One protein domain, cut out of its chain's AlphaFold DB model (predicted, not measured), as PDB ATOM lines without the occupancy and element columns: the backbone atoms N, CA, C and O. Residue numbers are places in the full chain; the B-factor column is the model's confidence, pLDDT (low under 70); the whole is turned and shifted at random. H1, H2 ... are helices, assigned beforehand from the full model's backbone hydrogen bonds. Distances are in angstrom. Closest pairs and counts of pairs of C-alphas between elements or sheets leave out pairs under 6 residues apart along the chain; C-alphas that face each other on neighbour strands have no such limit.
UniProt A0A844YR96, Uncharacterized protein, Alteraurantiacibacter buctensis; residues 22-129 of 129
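AT A GLANCE: This is residues 22 to 129 of the 129 residues of an uncharacterized protein of Alteraurantiacibacter buctensis (UniProt A0A844YR96). Three long helices, H1, H2 and H4, run lengthwise in a loose up-and-down bundle, each against the one before, with small H3 at one end of the rod. H4 packs on H1; H2 meets H1 near one end. The 108 printed residues hold four named helices, in order H1 to H4, and no named strand: all helix, loose, radius of gyration of the C-alphas 17.5 A, spans 58 by 23 by 17 A.

HOW THE PARTS SIT: H4, residues 93 to 128, touches H1, residues 22 to 50, closest at the C-alphas of Ala 110 and Tyr 37, 4.7 A, at a shallow tilt of 13 degrees, the same way. H1, with residues 22 to 26 alone, touches residues 82 to 83 alone of H2, residues 59 to 83, in a hairpin; the closest C-alphas, of Arg 23 and Trp 82, are 5.9 A apart. H3, residues 87 to 90, is close to but not clearly touching H1. Every O i to N i+4 pair is within hydrogen-bond range in H1, 17 of 21 in H2 and 28 of 32 in H4.

IN THESE COORDINATES: H4, 51.9 A long, has a kink of 34 degrees near residue 113, and ends at C-alpha 128 (241.856, 343.748, 284.177). H1, 42.2 A, begins at C-alpha 22 (200.059, 341.075, 305.404); H2 measures 36.2 A.

THE WHOLE: The printed part has no cut and no long link. Residues 47 to 59 and 128 to 129 have pLDDT under 70.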
ATOM      1  N   TRP A  22     198.791 340.566 305.912       81.94
ATOM      2  CA  TRP A  22     200.059 341.075 305.404       81.94
ATOM      3  C   TRP A  22     201.175 340.029 305.430       81.94
ATOM      4  O   TRP A  22     202.001 340.031 304.517       81.94
ATOM      5  N   ARG A  23     201.191 339.102 306.400       82.88
ATOM      6  CA  ARG A  23     202.259 338.093 306.530       82.88
ATOM      7  C   ARG A  23     202.242 337.145 305.343       82.88
ATOM      8  O   ARG A  23     203.255 336.960 304.665       82.88
ATOM      9  N   LYS A  24     201.058 336.614 305.032       81.94
ATOM     10  CA  LYS A  24     200.861 335.696 303.905       81.94
ATOM     11  C   LYS A  24     201.178 336.366 302.567       81.94
ATOM     12  O   LYS A  24     201.846 335.777 301.718       81.94
ATOM     13  N   ARG A  25     200.744 337.617 302.380       84.50
ATOM     14  CA  ARG A  25     201.035 338.390 301.158       84.50
ATOM     15  C   ARG A  25     202.524 338.694 301.006       84.50
ATOM     16  O   ARG A  25     203.037 338.616 299.891       84.50
ATOM     17  N   MET A  26     203.208 339.016 302.104       85.19
ATOM     18  CA  MET A  26     204.643 339.289 302.104       85.19
ATOM     19  C   MET A  26     205.437 338.040 301.723       85.19
ATOM     20  O   MET A  26     206.243 338.088 300.798       85.19
ATOM     21  N   SER A  27     205.135 336.902 302.358       84.50
ATOM     22  CA  SER A  27     205.749 335.608 302.040       84.50
ATOM     23  C   SER A  27     205.567 335.229 300.566       84.50
ATOM     24  O   SER A  27     206.528 334.845 299.901       84.50
ATOM     25  N   ASN A  28     204.370 335.438 300.007       88.12
ATOM     26  CA  ASN A  28     204.127 335.188 298.590       88.12
ATOM     27  C   ASN A  28     205.004 336.084 297.695       88.12
ATOM     28  O   ASN A  28     205.601 335.597 296.741       88.12
ATOM     29  N   HIS A  29     205.150 337.377 298.010       88.94
ATOM     30  CA  HIS A  29     206.060 338.252 297.262       88.94
ATOM     31  C   HIS A  29     207.527 337.826 297.373       88.94
ATOM     32  O   HIS A  29     208.215 337.852 296.357       88.94
ATOM     33  N   VAL A  30     207.991 337.404 298.554       86.44
ATOM     34  CA  VAL A  30     209.346 336.857 298.732       86.44
ATOM     35  C   VAL A  30     209.542 335.641 297.825       86.44
ATOM     36  O   VAL A  30     210.485 335.619 297.035       86.44
ATOM     37  N   ALA A  31     208.619 334.676 297.857       89.31
ATOM     38  CA  ALA A  31     208.697 333.465 297.042       89.31
ATOM     39  C   ALA A  31     208.740 333.779 295.535       89.31
ATOM     40  O   ALA A  31     209.620 333.298 294.821       89.31
ATOM     41  N   TRP A  32     207.839 334.645 295.060       92.12
ATOM     42  CA  TRP A  32     207.826 335.081 293.661       92.12
ATOM     43  C   TRP A  32     209.097 335.834 293.271       92.12
ATOM     44  O   TRP A  32     209.632 335.612 292.187       92.12
ATOM     45  N   SER A  33     209.610 336.694 294.151       89.38
ATOM     46  CA  SER A  33     210.837 337.444 293.888       89.38
ATOM     47  C   SER A  33     212.050 336.526 293.756       89.38
ATOM     48  O   SER A  33     212.880 336.747 292.881       89.38
ATOM     49  N   LEU A  34     212.119 335.455 294.553       87.75
ATOM     50  CA  LEU A  34     213.211 334.489 294.505       87.75
ATOM     51  C   LEU A  34     213.195 333.693 293.193       87.75
ATOM     52  O   LEU A  34     214.248 333.459 292.598       87.75
ATOM     53  N   LEU A  35     212.003 333.320 292.713       89.94
ATOM     54  CA  LEU A  35     211.840 332.689 291.401       89.94
ATOM     55  C   LEU A  35     212.316 333.617 290.282       89.94
ATOM     56  O   LEU A  35     213.152 333.217 289.478       89.94
ATOM     57  N   VAL A  36     211.848 334.868 290.271       91.06
ATOM     58  CA  VAL A  36     212.244 335.867 289.267       91.06
ATOM     59  C   VAL A  36     213.750 336.128 289.309       91.06
ATOM     60  O   VAL A  36     214.395 336.068 288.264       91.06
ATOM     61  N   TYR A  37     214.316 336.343 290.503       87.50
ATOM     62  CA  TYR A  37     215.757 336.482 290.728       87.50
ATOM     63  C   TYR A  37     216.518 335.330 290.074       87.50
ATOM     64  O   TYR A  37     217.428 335.549 289.283       87.50
ATOM     65  N   THR A  38     216.095 334.096 290.350       90.75
ATOM     66  CA  THR A  38     216.784 332.887 289.891       90.75
ATOM     67  C   THR A  38     216.678 332.723 288.380       90.75
ATOM     68  O   THR A  38     217.674 332.436 287.717       90.75
ATOM     69  N   THR A  39     215.493 332.943 287.807       89.56
ATOM     70  CA  THR A  39     215.293 332.871 286.357       89.56
ATOM     71  C   THR A  39     216.149 333.908 285.633       89.56
ATOM     72  O   THR A  39     216.838 333.560 284.674       89.56
ATOM     73  N   ILE A  40     216.169 335.154 286.118       89.06
ATOM     74  CA  ILE A  40     217.013 336.217 285.556       89.06
ATOM     75  C   ILE A  40     218.491 335.858 285.703       89.06
ATOM     76  O   ILE A  40     219.228 335.938 284.723       89.06
ATOM     77  N   GLN A  41     218.918 335.419 286.890       83.56
ATOM     78  CA  GLN A  41     220.306 335.061 287.182       83.56
ATOM     79  C   GLN A  41     220.824 333.984 286.226       83.56
ATOM     80  O   GLN A  41     221.915 334.118 285.679       83.56
ATOM     81  N   ILE A  42     220.045 332.921 286.005       85.38
ATOM     82  CA  ILE A  42     220.433 331.814 285.125       85.38
ATOM     83  C   ILE A  42     220.544 332.293 283.677       85.38
ATOM     84  O   ILE A  42     221.551 332.024 283.023       85.38
ATOM     85  N   VAL A  43     219.538 333.019 283.179       84.88
ATOM     86  CA  VAL A  43     219.529 333.514 281.795       84.88
ATOM     87  C   VAL A  43     220.691 334.480 281.562       84.88
ATOM     88  O   VAL A  43     221.452 334.292 280.617       84.88
ATOM     89  N   ALA A  44     220.881 335.462 282.447       78.38
ATOM     90  CA  ALA A  44     221.973 336.427 282.358       78.38
ATOM     91  C   ALA A  44     223.347 335.741 282.378       78.38
ATOM     92  O   ALA A  44     224.211 336.052 281.558       78.38
ATOM     93  N   ASN A  45     223.539 334.758 283.261       73.44
ATOM     94  CA  ASN A  45     224.802 334.035 283.356       73.44
ATOM     95  C   ASN A  45     225.066 333.166 282.111       73.44
ATOM     96  O   ASN A  45     226.193 333.109 281.619       73.44
ATOM     97  N   ALA A  46     224.025 332.546 281.545       74.75
ATOM     98  CA  ALA A  46     224.132 331.781 280.302       74.75
ATOM     99  C   ALA A  46     224.589 332.647 279.111       74.75
ATOM    100  O   ALA A  46     225.337 332.162 278.260       74.75
ATOM    101  N   PHE A  47     224.188 333.923 279.059       68.31
ATOM    102  CA  PHE A  47     224.671 334.867 278.044       68.31
ATOM    103  C   PHE A  47     226.161 335.201 278.205       68.31
ATOM    104  O   PHE A  47     226.880 335.222 277.208       68.31
ATOM    105  N   VAL A  48     226.643 335.405 279.435       65.38
ATOM    106  CA  VAL A  48     228.058 335.736 279.709       65.38
ATOM    107  C   VAL A  48     228.989 334.569 279.373       65.38
ATOM    108  O   VAL A  48     230.014 334.763 278.724       65.38
ATOM    109  N   LEU A  49     228.607 333.338 279.733       61.47
ATOM    110  CA  LEU A  49     229.384 332.125 279.440       61.47
ATOM    111  C   LEU A  49     229.584 331.897 277.934       61.47
ATOM    112  O   LEU A  49     230.644 331.446 277.505       61.47
ATOM    113  N   LYS A  50     228.586 332.246 277.118       60.50
ATOM    114  CA  LYS A  50     228.666 332.153 275.652       60.50
ATOM    115  C   LYS A  50     229.568 333.225 275.027       60.50
ATOM    116  O   LYS A  50     229.982 333.058 273.886       60.50
ATOM    117  N   GLY A  51     229.858 334.302 275.763       59.53
ATOM    118  CA  GLY A  51     230.672 335.439 275.324       59.53
ATOM    119  C   GLY A  51     232.177 335.318 275.594       59.53
ATOM    120  O   GLY A  51     232.915 336.203 275.181       59.53
ATOM    121  N   GLY A  52     232.646 334.248 276.250       54.47
ATOM    122  CA  GLY A  52     234.082 333.970 276.430       54.47
ATOM    123  C   GLY A  52     234.778 334.638 277.628       54.47
ATOM    124  O   GLY A  52     235.988 334.487 277.758       54.47
ATOM    125  N   GLY A  53     234.058 335.320 278.526       56.06
ATOM    126  CA  GLY A  53     234.650 336.171 279.580       56.06
ATOM    127  C   GLY A  53     235.126 335.492 280.879       56.06
ATOM    128  O   GLY A  53     235.300 336.147 281.904       56.06
ATOM    129  N   ALA A  54     235.320 334.170 280.907       54.72
ATOM    130  CA  ALA A  54     235.679 333.460 282.141       54.72
ATOM    131  C   ALA A  54     237.198 333.260 282.287       54.72
ATOM    132  O   ALA A  54     237.699 332.138 282.207       54.72
ATOM    133  N   SER A  55     237.945 334.338 282.539       54.28
ATOM    134  CA  SER A  55     239.310 334.207 283.069       54.28
ATOM    135  C   SER A  55     239.269 333.737 284.529       54.28
ATOM    136  O   SER A  55     238.453 334.210 285.321       54.28
ATOM    137  N   ALA A  56     240.147 332.799 284.899       53.97
ATOM    138  CA  ALA A  56     240.205 332.133 286.205       53.97
ATOM    139  C   ALA A  56     240.716 333.048 287.344       53.97
ATOM    140  O   ALA A  56     241.720 332.759 287.992       53.97
ATOM    141  N   SER A  57     240.045 334.175 287.589       61.94
ATOM    142  CA  SER A  57     240.344 335.071 288.709       61.94
ATOM    143  C   SER A  57     239.549 334.667 289.953       61.94
ATOM    144  O   SER A  57     238.374 334.314 289.867       61.94
ATOM    145  N   LEU A  58     240.189 334.719 291.125       68.44
ATOM    146  CA  LEU A  58     239.588 334.385 292.428       68.44
ATOM    147  C   LEU A  58     238.750 335.538 293.014       68.44
ATOM    148  O   LEU A  58     237.878 335.326 293.859       68.44
ATOM    149  N   LEU A  59     238.996 336.759 292.533       67.31
ATOM    150  CA  LEU A  59     238.354 338.004 292.965       67.31
ATOM    151  C   LEU A  59     236.810 337.974 292.952       67.31
ATOM    152  O   LEU A  59     236.198 338.467 293.902       67.31
ATOM    153  N   PRO A  60     236.144 337.378 291.945       70.19
ATOM    154  CA  PRO A  60     234.692 337.392 291.891       70.19
ATOM    155  C   PRO A  60     234.032 336.495 292.941       70.19
ATOM    156  O   PRO A  60     232.958 336.819 293.443       70.19
ATOM    157  N   TYR A  61     234.688 335.399 293.326       71.19
ATOM    158  CA  TYR A  61     234.212 334.543 294.411       71.19
ATOM    159  C   TYR A  61     234.277 335.278 295.754       71.19
ATOM    160  O   TYR A  61     233.363 335.160 296.564       71.19
ATOM    161  N   PHE A  62     235.309 336.100 295.974       76.19
ATOM    162  CA  PHE A  62     235.414 336.929 297.175       76.19
ATOM    163  C   PHE A  62     234.345 338.035 297.217       76.19
ATOM    164  O   PHE A  62     233.705 338.242 298.249       76.19
ATOM    165  N   ALA A  63     234.089 338.698 296.085       74.94
ATOM    166  CA  ALA A  63     233.007 339.676 295.969       74.94
ATOM    167  C   ALA A  63     231.628 339.046 296.237       74.94
ATOM    168  O   ALA A  63     230.808 339.639 296.936       74.94
ATOM    169  N   LEU A  64     231.398 337.819 295.755       75.62
ATOM    170  CA  LEU A  64     230.182 337.062 296.048       75.62
ATOM    171  C   LEU A  64     230.028 336.792 297.551       75.62
ATOM    172  O   LEU A  64     228.938 336.965 298.090       75.62
ATOM    173  N   VAL A  65     231.107 336.418 298.245       81.62
ATOM    174  CA  VAL A  65     231.085 336.194 299.701       81.62
ATOM    175  C   VAL A  65     230.711 337.473 300.454       81.62
ATOM    176  O   VAL A  65     229.827 337.434 301.310       81.62
ATOM    177  N   LEU A  66     231.327 338.613 300.120       80.81
ATOM    178  CA  LEU A  66     230.994 339.899 300.744       80.81
ATOM    179  C   LEU A  66     229.550 340.325 300.454       80.81
ATOM    180  O   LEU A  66     228.855 340.800 301.352       80.81
ATOM    181  N   LEU A  67     229.080 340.109 299.224       80.50
ATOM    182  CA  LEU A  67     227.699 340.386 298.842       80.50
ATOM    183  C   LEU A  67     226.723 339.543 299.671       80.50
ATOM    184  O   LEU A  67     225.780 340.083 300.239       80.50
ATOM    185  N   VAL A  68     226.968 338.238 299.799       81.12
ATOM    186  CA  VAL A  68     226.138 337.335 300.609       81.12
ATOM    187  C   VAL A  68     226.135 337.754 302.081       81.12
ATOM    188  O   VAL A  68     225.068 337.805 302.696       81.12
ATOM    189  N   LEU A  69     227.296 338.125 302.633       83.50
ATOM    190  CA  LEU A  69     227.412 338.625 304.007       83.50
ATOM    191  C   LEU A  69     226.611 339.908 304.248       83.50
ATOM    192  O   LEU A  69     226.107 340.092 305.351       83.50
ATOM    193  N   ALA A  70     226.464 340.775 303.244       78.62
ATOM    194  CA  ALA A  70     225.634 341.975 303.336       78.62
ATOM    195  C   ALA A  70     224.137 341.682 303.122       78.62
ATOM    196  O   ALA A  70     223.273 342.287 303.755       78.62
ATOM    197  N   VAL A  71     223.819 340.732 302.244       79.44
ATOM    198  CA  VAL A  71     222.449 340.402 301.843       79.44
ATOM    199  C   VAL A  71     221.712 339.624 302.944       79.44
ATOM    200  O   VAL A  71     220.591 339.988 303.291       79.44
ATOM    201  N   ILE A  72     222.331 338.608 303.559       81.75
ATOM    202  CA  ILE A  72     221.719 337.796 304.634       81.75
ATOM    203  C   ILE A  72     221.159 338.635 305.806       81.75
ATOM    204  O   ILE A  72     219.999 338.421 306.174       81.75
ATOM    205  N   PRO A  73     221.907 339.580 306.417       76.50
ATOM    206  CA  PRO A  73     221.381 340.382 307.519       76.50
ATOM    207  C   PRO A  73     220.237 341.298 307.072       76.50
ATOM    208  O   PRO A  73     219.280 341.470 307.825       76.50
ATOM    209  N   ALA A  74     220.278 341.821 305.842       77.19
ATOM    210  CA  ALA A  74     219.188 342.627 305.299       77.19
ATOM    211  C   ALA A  74     217.880 341.822 305.186       77.19
ATOM    212  O   ALA A  74     216.824 342.306 305.598       77.19
ATOM    213  N   TRP A  75     217.945 340.574 304.703       76.62
ATOM    214  CA  TRP A  75     216.772 339.695 304.638       76.62
ATOM    215  C   TRP A  75     216.269 339.277 306.020       76.62
ATOM    216  O   TRP A  75     215.059 339.287 306.235       76.62
ATOM    217  N   ARG A  76     217.162 338.992 306.981       79.00
ATOM    218  CA  ARG A  76     216.757 338.657 308.358       79.00
ATOM    219  C   ARG A  76     216.010 339.787 309.060       79.00
ATOM    220  O   ARG A  76     215.038 339.517 309.753       79.00
ATOM    221  N   LEU A  77     216.450 341.034 308.878       76.75
ATOM    222  CA  LEU A  77     215.780 342.206 309.454       76.75
ATOM    223  C   LEU A  77     214.392 342.438 308.846       76.75
ATOM    224  O   LEU A  77     213.484 342.912 309.528       76.75
ATOM    225  N   LEU A  78     214.221 342.122 307.559       76.62
ATOM    226  CA  LEU A  78     212.917 342.182 306.904       76.62
ATOM    227  C   LEU A  78     212.000 341.063 307.405       76.62
ATOM    228  O   LEU A  78     210.843 341.321 307.720       76.62
ATOM    229  N   GLU A  79     212.511 339.834 307.488       75.31
ATOM    230  CA  GLU A  79     211.748 338.663 307.916       75.31
ATOM    231  C   GLU A  79     211.246 338.806 309.353       75.31
ATOM    232  O   GLU A  79     210.037 338.692 309.566       75.31
ATOM    233  N   SER A  80     212.128 339.151 310.303       77.94
ATOM    234  CA  SER A  80     211.758 339.292 311.718       77.94
ATOM    235  C   SER A  80     210.612 340.285 311.912       77.94
ATOM    236  O   SER A  80     209.684 340.040 312.681       77.94
ATOM    237  N   ARG A  81     210.609 341.374 311.134       80.06
ATOM    238  CA  ARG A  81     209.595 342.425 311.231       80.06
ATOM    239  C   ARG A  81     208.186 341.968 310.851       80.06
ATOM    240  O   ARG A  81     207.219 342.511 311.379       80.06
ATOM    241  N   TRP A  82     208.048 341.019 309.925       80.44
ATOM    242  CA  TRP A  82     206.737 340.520 309.489       80.44
ATOM    243  C   TRP A  82     206.365 339.192 310.148       80.44
ATOM    244  O   TRP A  82     205.177 338.940 310.341       80.44
ATOM    245  N   SER A  83     207.338 338.355 310.518       76.50
ATOM    246  CA  SER A  83     207.082 337.072 311.183       76.50
ATOM    247  C   SER A  83     206.575 337.231 312.616       76.50
ATOM    248  O   SER A  83     205.823 336.383 313.084       76.50
ATOM    249  N   GLU A  84     206.952 338.314 313.300       80.12
ATOM    250  CA  GLU A  84     206.579 338.577 314.699       80.12
ATOM    251  C   GLU A  84     205.204 339.252 314.866       80.12
ATOM    252  O   GLU A  84     204.746 339.471 315.988       80.12
ATOM    253  N   LEU A  85     204.507 339.581 313.772       81.12
ATOM    254  CA  LEU A  85     203.191 340.219 313.851       81.12
ATOM    255  C   LEU A  85     202.149 339.263 314.454       81.12
ATOM    256  O   LEU A  85     202.019 338.124 314.021       81.12
ATOM    257  N   GLY A  86     201.348 339.749 315.407       77.56
ATOM    258  CA  GLY A  86     200.168 339.037 315.923       77.56
ATOM    259  C   GLY A  86     198.962 339.113 314.972       77.56
ATOM    260  O   GLY A  86     198.960 339.898 314.021       77.56
ATOM    261  N   ASP A  87     197.927 338.291 315.182       75.50
ATOM    262  CA  ASP A  87     196.787 338.142 314.243       75.50
ATOM    263  C   ASP A  87     196.000 339.434 314.016       75.50
ATOM    264  O   ASP A  87     195.669 339.754 312.878       75.50
ATOM    265  N   ALA A  88     195.819 340.245 315.061       73.75
ATOM    266  CA  ALA A  88     195.200 341.565 314.933       73.75
ATOM    267  C   ALA A  88     196.061 342.551 314.117       73.75
ATOM    268  O   ALA A  88     195.532 343.325 313.326       73.75
ATOM    269  N   GLN A  89     197.388 342.496 314.268       76.25
ATOM    270  CA  GLN A  89     198.311 343.395 313.565       76.25
ATOM    271  C   GLN A  89     198.475 343.006 312.091       76.25
ATOM    272  O   GLN A  89     198.637 343.863 311.231       76.25
ATOM    273  N   ALA A  90     198.380 341.716 311.764       76.56
ATOM    274  CA  ALA A  90     198.460 341.245 310.379       76.56
ATOM    275  C   ALA A  90     197.306 341.730 309.493       76.56
ATOM    276  O   ALA A  90     197.471 341.766 308.272       76.56
ATOM    277  N   ALA A  91     196.188 342.127 310.106       78.69
ATOM    278  CA  ALA A  91     195.027 342.703 309.439       78.69
ATOM    279  C   ALA A  91     194.936 344.232 309.548       78.69
ATOM    280  O   ALA A  91     193.987 344.817 309.027       78.69
ATOM    281  N   ASP A  92     195.916 344.889 310.176       81.94
ATOM    282  CA  ASP A  92     195.908 346.338 310.361       81.94
ATOM    283  C   ASP A  92     196.262 347.071 309.048       81.94
ATOM    284  O   ASP A  92     197.381 346.932 308.534       81.94
ATOM    285  N   PRO A  93     195.351 347.880 308.472       81.31
ATOM    286  CA  PRO A  93     195.636 348.655 307.269       81.31
ATOM    287  C   PRO A  93     196.722 349.727 307.465       81.31
ATOM    288  O   PRO A  93     197.320 350.148 306.472       81.31
ATOM    289  N   ALA A  94     197.045 350.140 308.697       85.50
ATOM    290  CA  ALA A  94     198.115 351.107 308.965       85.50
ATOM    291  C   ALA A  94     199.504 350.599 308.527       85.50
ATOM    292  O   ALA A  94     200.372 351.389 308.146       85.50
ATOM    293  N   LEU A  95     199.708 349.276 308.482       82.81
ATOM    294  CA  LEU A  95     200.957 348.660 308.017       82.81
ATOM    295  C   LEU A  95     201.132 348.686 306.489       82.81
ATOM    296  O   LEU A  95     202.207 348.334 305.997       82.81
ATOM    297  N   ALA A  96     200.136 349.148 305.722       83.06
ATOM    298  CA  ALA A  96     200.193 349.190 304.258       83.06
ATOM    299  C   ALA A  96     201.391 349.994 303.717       83.06
ATOM    300  O   ALA A  96     202.020 349.590 302.737       83.06
ATOM    301  N   GLY A  97     201.742 351.112 304.366       85.94
ATOM    302  CA  GLY A  97     202.893 351.932 303.968       85.94
ATOM    303  C   GLY A  97     204.226 351.206 304.174       85.94
ATOM    304  O   GLY A  97     205.071 351.163 303.277       85.94
ATOM    305  N   ALA A  98     204.386 350.557 305.329       84.69
ATOM    306  CA  ALA A  98     205.561 349.749 305.638       84.69
ATOM    307  C   ALA A  98     205.669 348.523 304.708       84.69
ATOM    308  O   ALA A  98     206.766 348.174 304.268       84.69
ATOM    309  N   PHE A  99     204.533 347.912 304.360       84.19
ATOM    310  CA  PHE A  99     204.439 346.809 303.401       84.19
ATOM    311  C   PHE A  99     204.883 347.228 301.998       84.19
ATOM    312  O   PHE A  99     205.656 346.521 301.354       84.19
ATOM    313  N   ALA A 100     204.431 348.389 301.518       86.19
ATOM    314  CA  ALA A 100     204.797 348.887 300.196       86.19
ATOM    315  C   ALA A 100     206.308 349.138 300.071       86.19
ATOM    316  O   ALA A 100     206.906 348.744 299.065       86.19
ATOM    317  N   ARG A 101     206.924 349.732 301.105       86.56
ATOM    318  CA  ARG A 101     208.373 349.973 301.155       86.56
ATOM    319  C   ARG A 101     209.156 348.665 301.100       86.56
ATOM    320  O   ARG A 101     210.045 348.519 300.267       86.56
ATOM    321  N   ASP A 102     208.802 347.692 301.924       87.44
ATOM    322  CA  ASP A 102     209.535 346.427 301.960       87.44
ATOM    323  C   ASP A 102     209.346 345.598 300.702       87.44
ATOM    324  O   ASP A 102     210.308 345.049 300.173       87.44
ATOM    325  N   ARG A 103     208.122 345.565 300.168       88.00
ATOM    326  CA  ARG A 103     207.859 344.961 298.865       88.00
ATOM    327  C   ARG A 103     208.756 345.583 297.796       88.00
ATOM    328  O   ARG A 103     209.316 344.853 296.986       88.00
ATOM    329  N   SER A 104     208.914 346.909 297.793       87.81
ATOM    330  CA  SER A 104     209.804 347.571 296.834       87.81
ATOM    331  C   SER A 104     211.271 347.178 297.032       87.81
ATOM    332  O   SER A 104     211.952 346.922 296.047       87.81
ATOM    333  N   LEU A 105     211.742 347.032 298.276       87.00
ATOM    334  CA  LEU A 105     213.101 346.567 298.571       87.00
ATOM    335  C   LEU A 105     213.337 345.139 298.074       87.00
ATOM    336  O   LEU A 105     214.346 344.890 297.422       87.00
ATOM    337  N   ILE A 106     212.391 344.227 298.316       88.12
ATOM    338  CA  ILE A 106     212.458 342.832 297.852       88.12
ATOM    339  C   ILE A 106     212.586 342.769 296.334       88.12
ATOM    340  O   ILE A 106     213.468 342.090 295.813       88.12
ATOM    341  N   TRP A 107     211.713 343.477 295.617       89.00
ATOM    342  CA  TRP A 107     211.718 343.454 294.156       89.00
ATOM    343  C   TRP A 107     212.950 344.147 293.577       89.00
ATOM    344  O   TRP A 107     213.558 343.620 292.647       89.00
ATOM    345  N   SER A 108     213.373 345.269 294.160       88.19
ATOM    346  CA  SER A 108     214.624 345.931 293.786       88.19
ATOM    347  C   SER A 108     215.833 345.027 294.012       88.19
ATOM    348  O   SER A 108     216.713 344.988 293.162       88.19
ATOM    349  N   ALA A 109     215.881 344.260 295.105       86.19
ATOM    350  CA  ALA A 109     216.954 343.301 295.351       86.19
ATOM    351  C   ALA A 109     216.897 342.121 294.367       86.19
ATOM    352  O   ALA A 109     217.918 341.763 293.790       86.19
ATOM    353  N   ALA A 110     215.716 341.553 294.121       87.19
ATOM    354  CA  ALA A 110     215.543 340.427 293.205       87.19
ATOM    355  C   ALA A 110     215.918 340.764 291.753       87.19
ATOM    356  O   ALA A 110     216.455 339.914 291.050       87.19
ATOM    357  N   LEU A 111     215.660 341.995 291.308       88.12
ATOM    358  CA  LEU A 111     216.043 342.469 289.975       88.12
ATOM    359  C   LEU A 111     217.474 343.020 289.946       88.12
ATOM    360  O   LEU A 111     218.211 342.809 288.985       88.12
ATOM    361  N   GLY A 112     217.861 343.741 290.995       84.62
ATOM    362  CA  GLY A 112     219.112 344.483 291.070       84.62
ATOM    363  C   GLY A 112     220.315 343.615 291.399       84.62
ATOM    364  O   GLY A 112     221.356 343.809 290.786       84.62
ATOM    365  N   LEU A 113     220.196 342.638 292.308       84.12
ATOM    366  CA  LEU A 113     221.318 341.766 292.677       84.12
ATOM    367  C   LEU A 113     221.870 340.977 291.479       84.12
ATOM    368  O   LEU A 113     223.088 341.014 291.300       84.12
ATOM    369  N   PRO A 114     221.046 340.343 290.615       80.00
ATOM    370  CA  PRO A 114     221.551 339.647 289.438       80.00
ATOM    371  C   PRO A 114     222.316 340.546 288.488       80.00
ATOM    372  O   PRO A 114     223.423 340.221 288.068       80.00
ATOM    373  N   LEU A 115     221.736 341.704 288.178       80.44
ATOM    374  CA  LEU A 115     222.311 342.650 287.232       80.44
ATOM    375  C   LEU A 115     223.560 343.321 287.798       80.44
ATOM    376  O   LEU A 115     224.540 343.472 287.077       80.44
ATOM    377  N   ALA A 116     223.548 343.695 289.080       82.00
ATOM    378  CA  ALA A 116     224.703 344.257 289.768       82.00
ATOM    379  C   ALA A 116     225.852 343.254 289.789       82.00
ATOM    380  O   ALA A 116     226.990 343.623 289.522       82.00
ATOM    381  N   MET A 117     225.547 341.983 290.043       76.88
ATOM    382  CA  MET A 117     226.527 340.914 290.036       76.88
ATOM    383  C   MET A 117     227.101 340.725 288.624       76.88
ATOM    384  O   MET A 117     228.304 340.887 288.448       76.88
ATOM    385  N   THR A 118     226.270 340.508 287.598       76.00
ATOM    386  CA  THR A 118     226.717 340.399 286.193       76.00
ATOM    387  C   THR A 118     227.497 341.631 285.716       76.00
ATOM    388  O   THR A 118     228.542 341.494 285.086       76.00
ATOM    389  N   GLY A 119     227.026 342.838 286.030       77.69
ATOM    390  CA  GLY A 119     227.697 344.088 285.680       77.69
ATOM    391  C   GLY A 119     229.034 344.258 286.395       77.69
ATOM    392  O   GLY A 119     230.002 344.682 285.772       77.69
ATOM    393  N   PHE A 120     229.119 343.875 287.671       77.44
ATOM    394  CA  PHE A 120     230.371 343.863 288.424       77.44
ATOM    395  C   PHE A 120     231.396 342.924 287.782       77.44
ATOM    396  O   PHE A 120     232.539 343.329 287.590       77.44
ATOM    397  N   PHE A 121     230.987 341.716 287.377       74.38
ATOM    398  CA  PHE A 121     231.856 340.790 286.643       74.38
ATOM    399  C   PHE A 121     232.407 341.419 285.357       74.38
ATOM    400  O   PHE A 121     233.620 341.448 285.166       74.38
ATOM    401  N   LEU A 122     231.528 341.974 284.515       72.62
ATOM    402  CA  LEU A 122     231.919 342.613 283.253       72.62
ATOM    403  C   LEU A 122     232.825 343.834 283.464       72.62
ATOM    404  O   LEU A 122     233.745 344.070 282.683       72.62
ATOM    405  N   LEU A 123     232.563 344.629 284.504       76.25
ATOM    406  CA  LEU A 123     233.366 345.801 284.834       76.25
ATOM    407  C   LEU A 123     234.773 345.391 285.270       76.25
ATOM    408  O   LEU A 123     235.746 345.940 284.761       76.25
ATOM    409  N   VAL A 124     234.872 344.418 286.178       73.25
ATOM    410  CA  VAL A 124     236.156 343.893 286.655       73.25
ATOM    411  C   VAL A 124     236.956 343.311 285.495       73.25
ATOM    412  O   VAL A 124     238.130 343.643 285.350       73.25
ATOM    413  N   GLU A 125     236.323 342.505 284.639       70.62
ATOM    414  CA  GLU A 125     236.955 341.954 283.438       70.62
ATOM    415  C   GLU A 125     237.513 343.069 282.545       70.62
ATOM    416  O   GLU A 125     238.693 343.051 282.214       70.62
ATOM    417  N   ARG A 126     236.712 344.097 282.240       72.56
ATOM    418  CA  ARG A 126     237.166 345.247 281.443       72.56
ATOM    419  C   ARG A 126     238.304 346.047 282.069       72.56
ATOM    420  O   ARG A 126     239.043 346.682 281.331       72.56
ATOM    421  N   THR A 127     238.410 346.094 283.393       71.75
ATOM    422  CA  THR A 127     239.506 346.809 284.072       71.75
ATOM    423  C   THR A 127     240.795 345.996 284.177       71.75
ATOM    424  O   THR A 127     241.846 346.584 284.418       71.75
ATOM    425  N   LEU A 128     240.718 344.666 284.049       65.69
ATOM    426  CA  LEU A 128     241.856 343.748 284.177       65.69
ATOM    427  C   LEU A 128     242.363 343.198 282.829       65.69
ATOM    428  O   LEU A 128     243.424 342.574 282.817       65.69
ATOM    429  N   ALA A 129     241.615 343.398 281.739       57.41
ATOM    430  CA  ALA A 129     242.002 343.096 280.357       57.41
ATOM    431  C   ALA A 129     242.766 344.263 279.714       57.41
ATOM    432  O   ALA A 129     243.710 343.978 278.943       57.41
TER     433      ALA A 129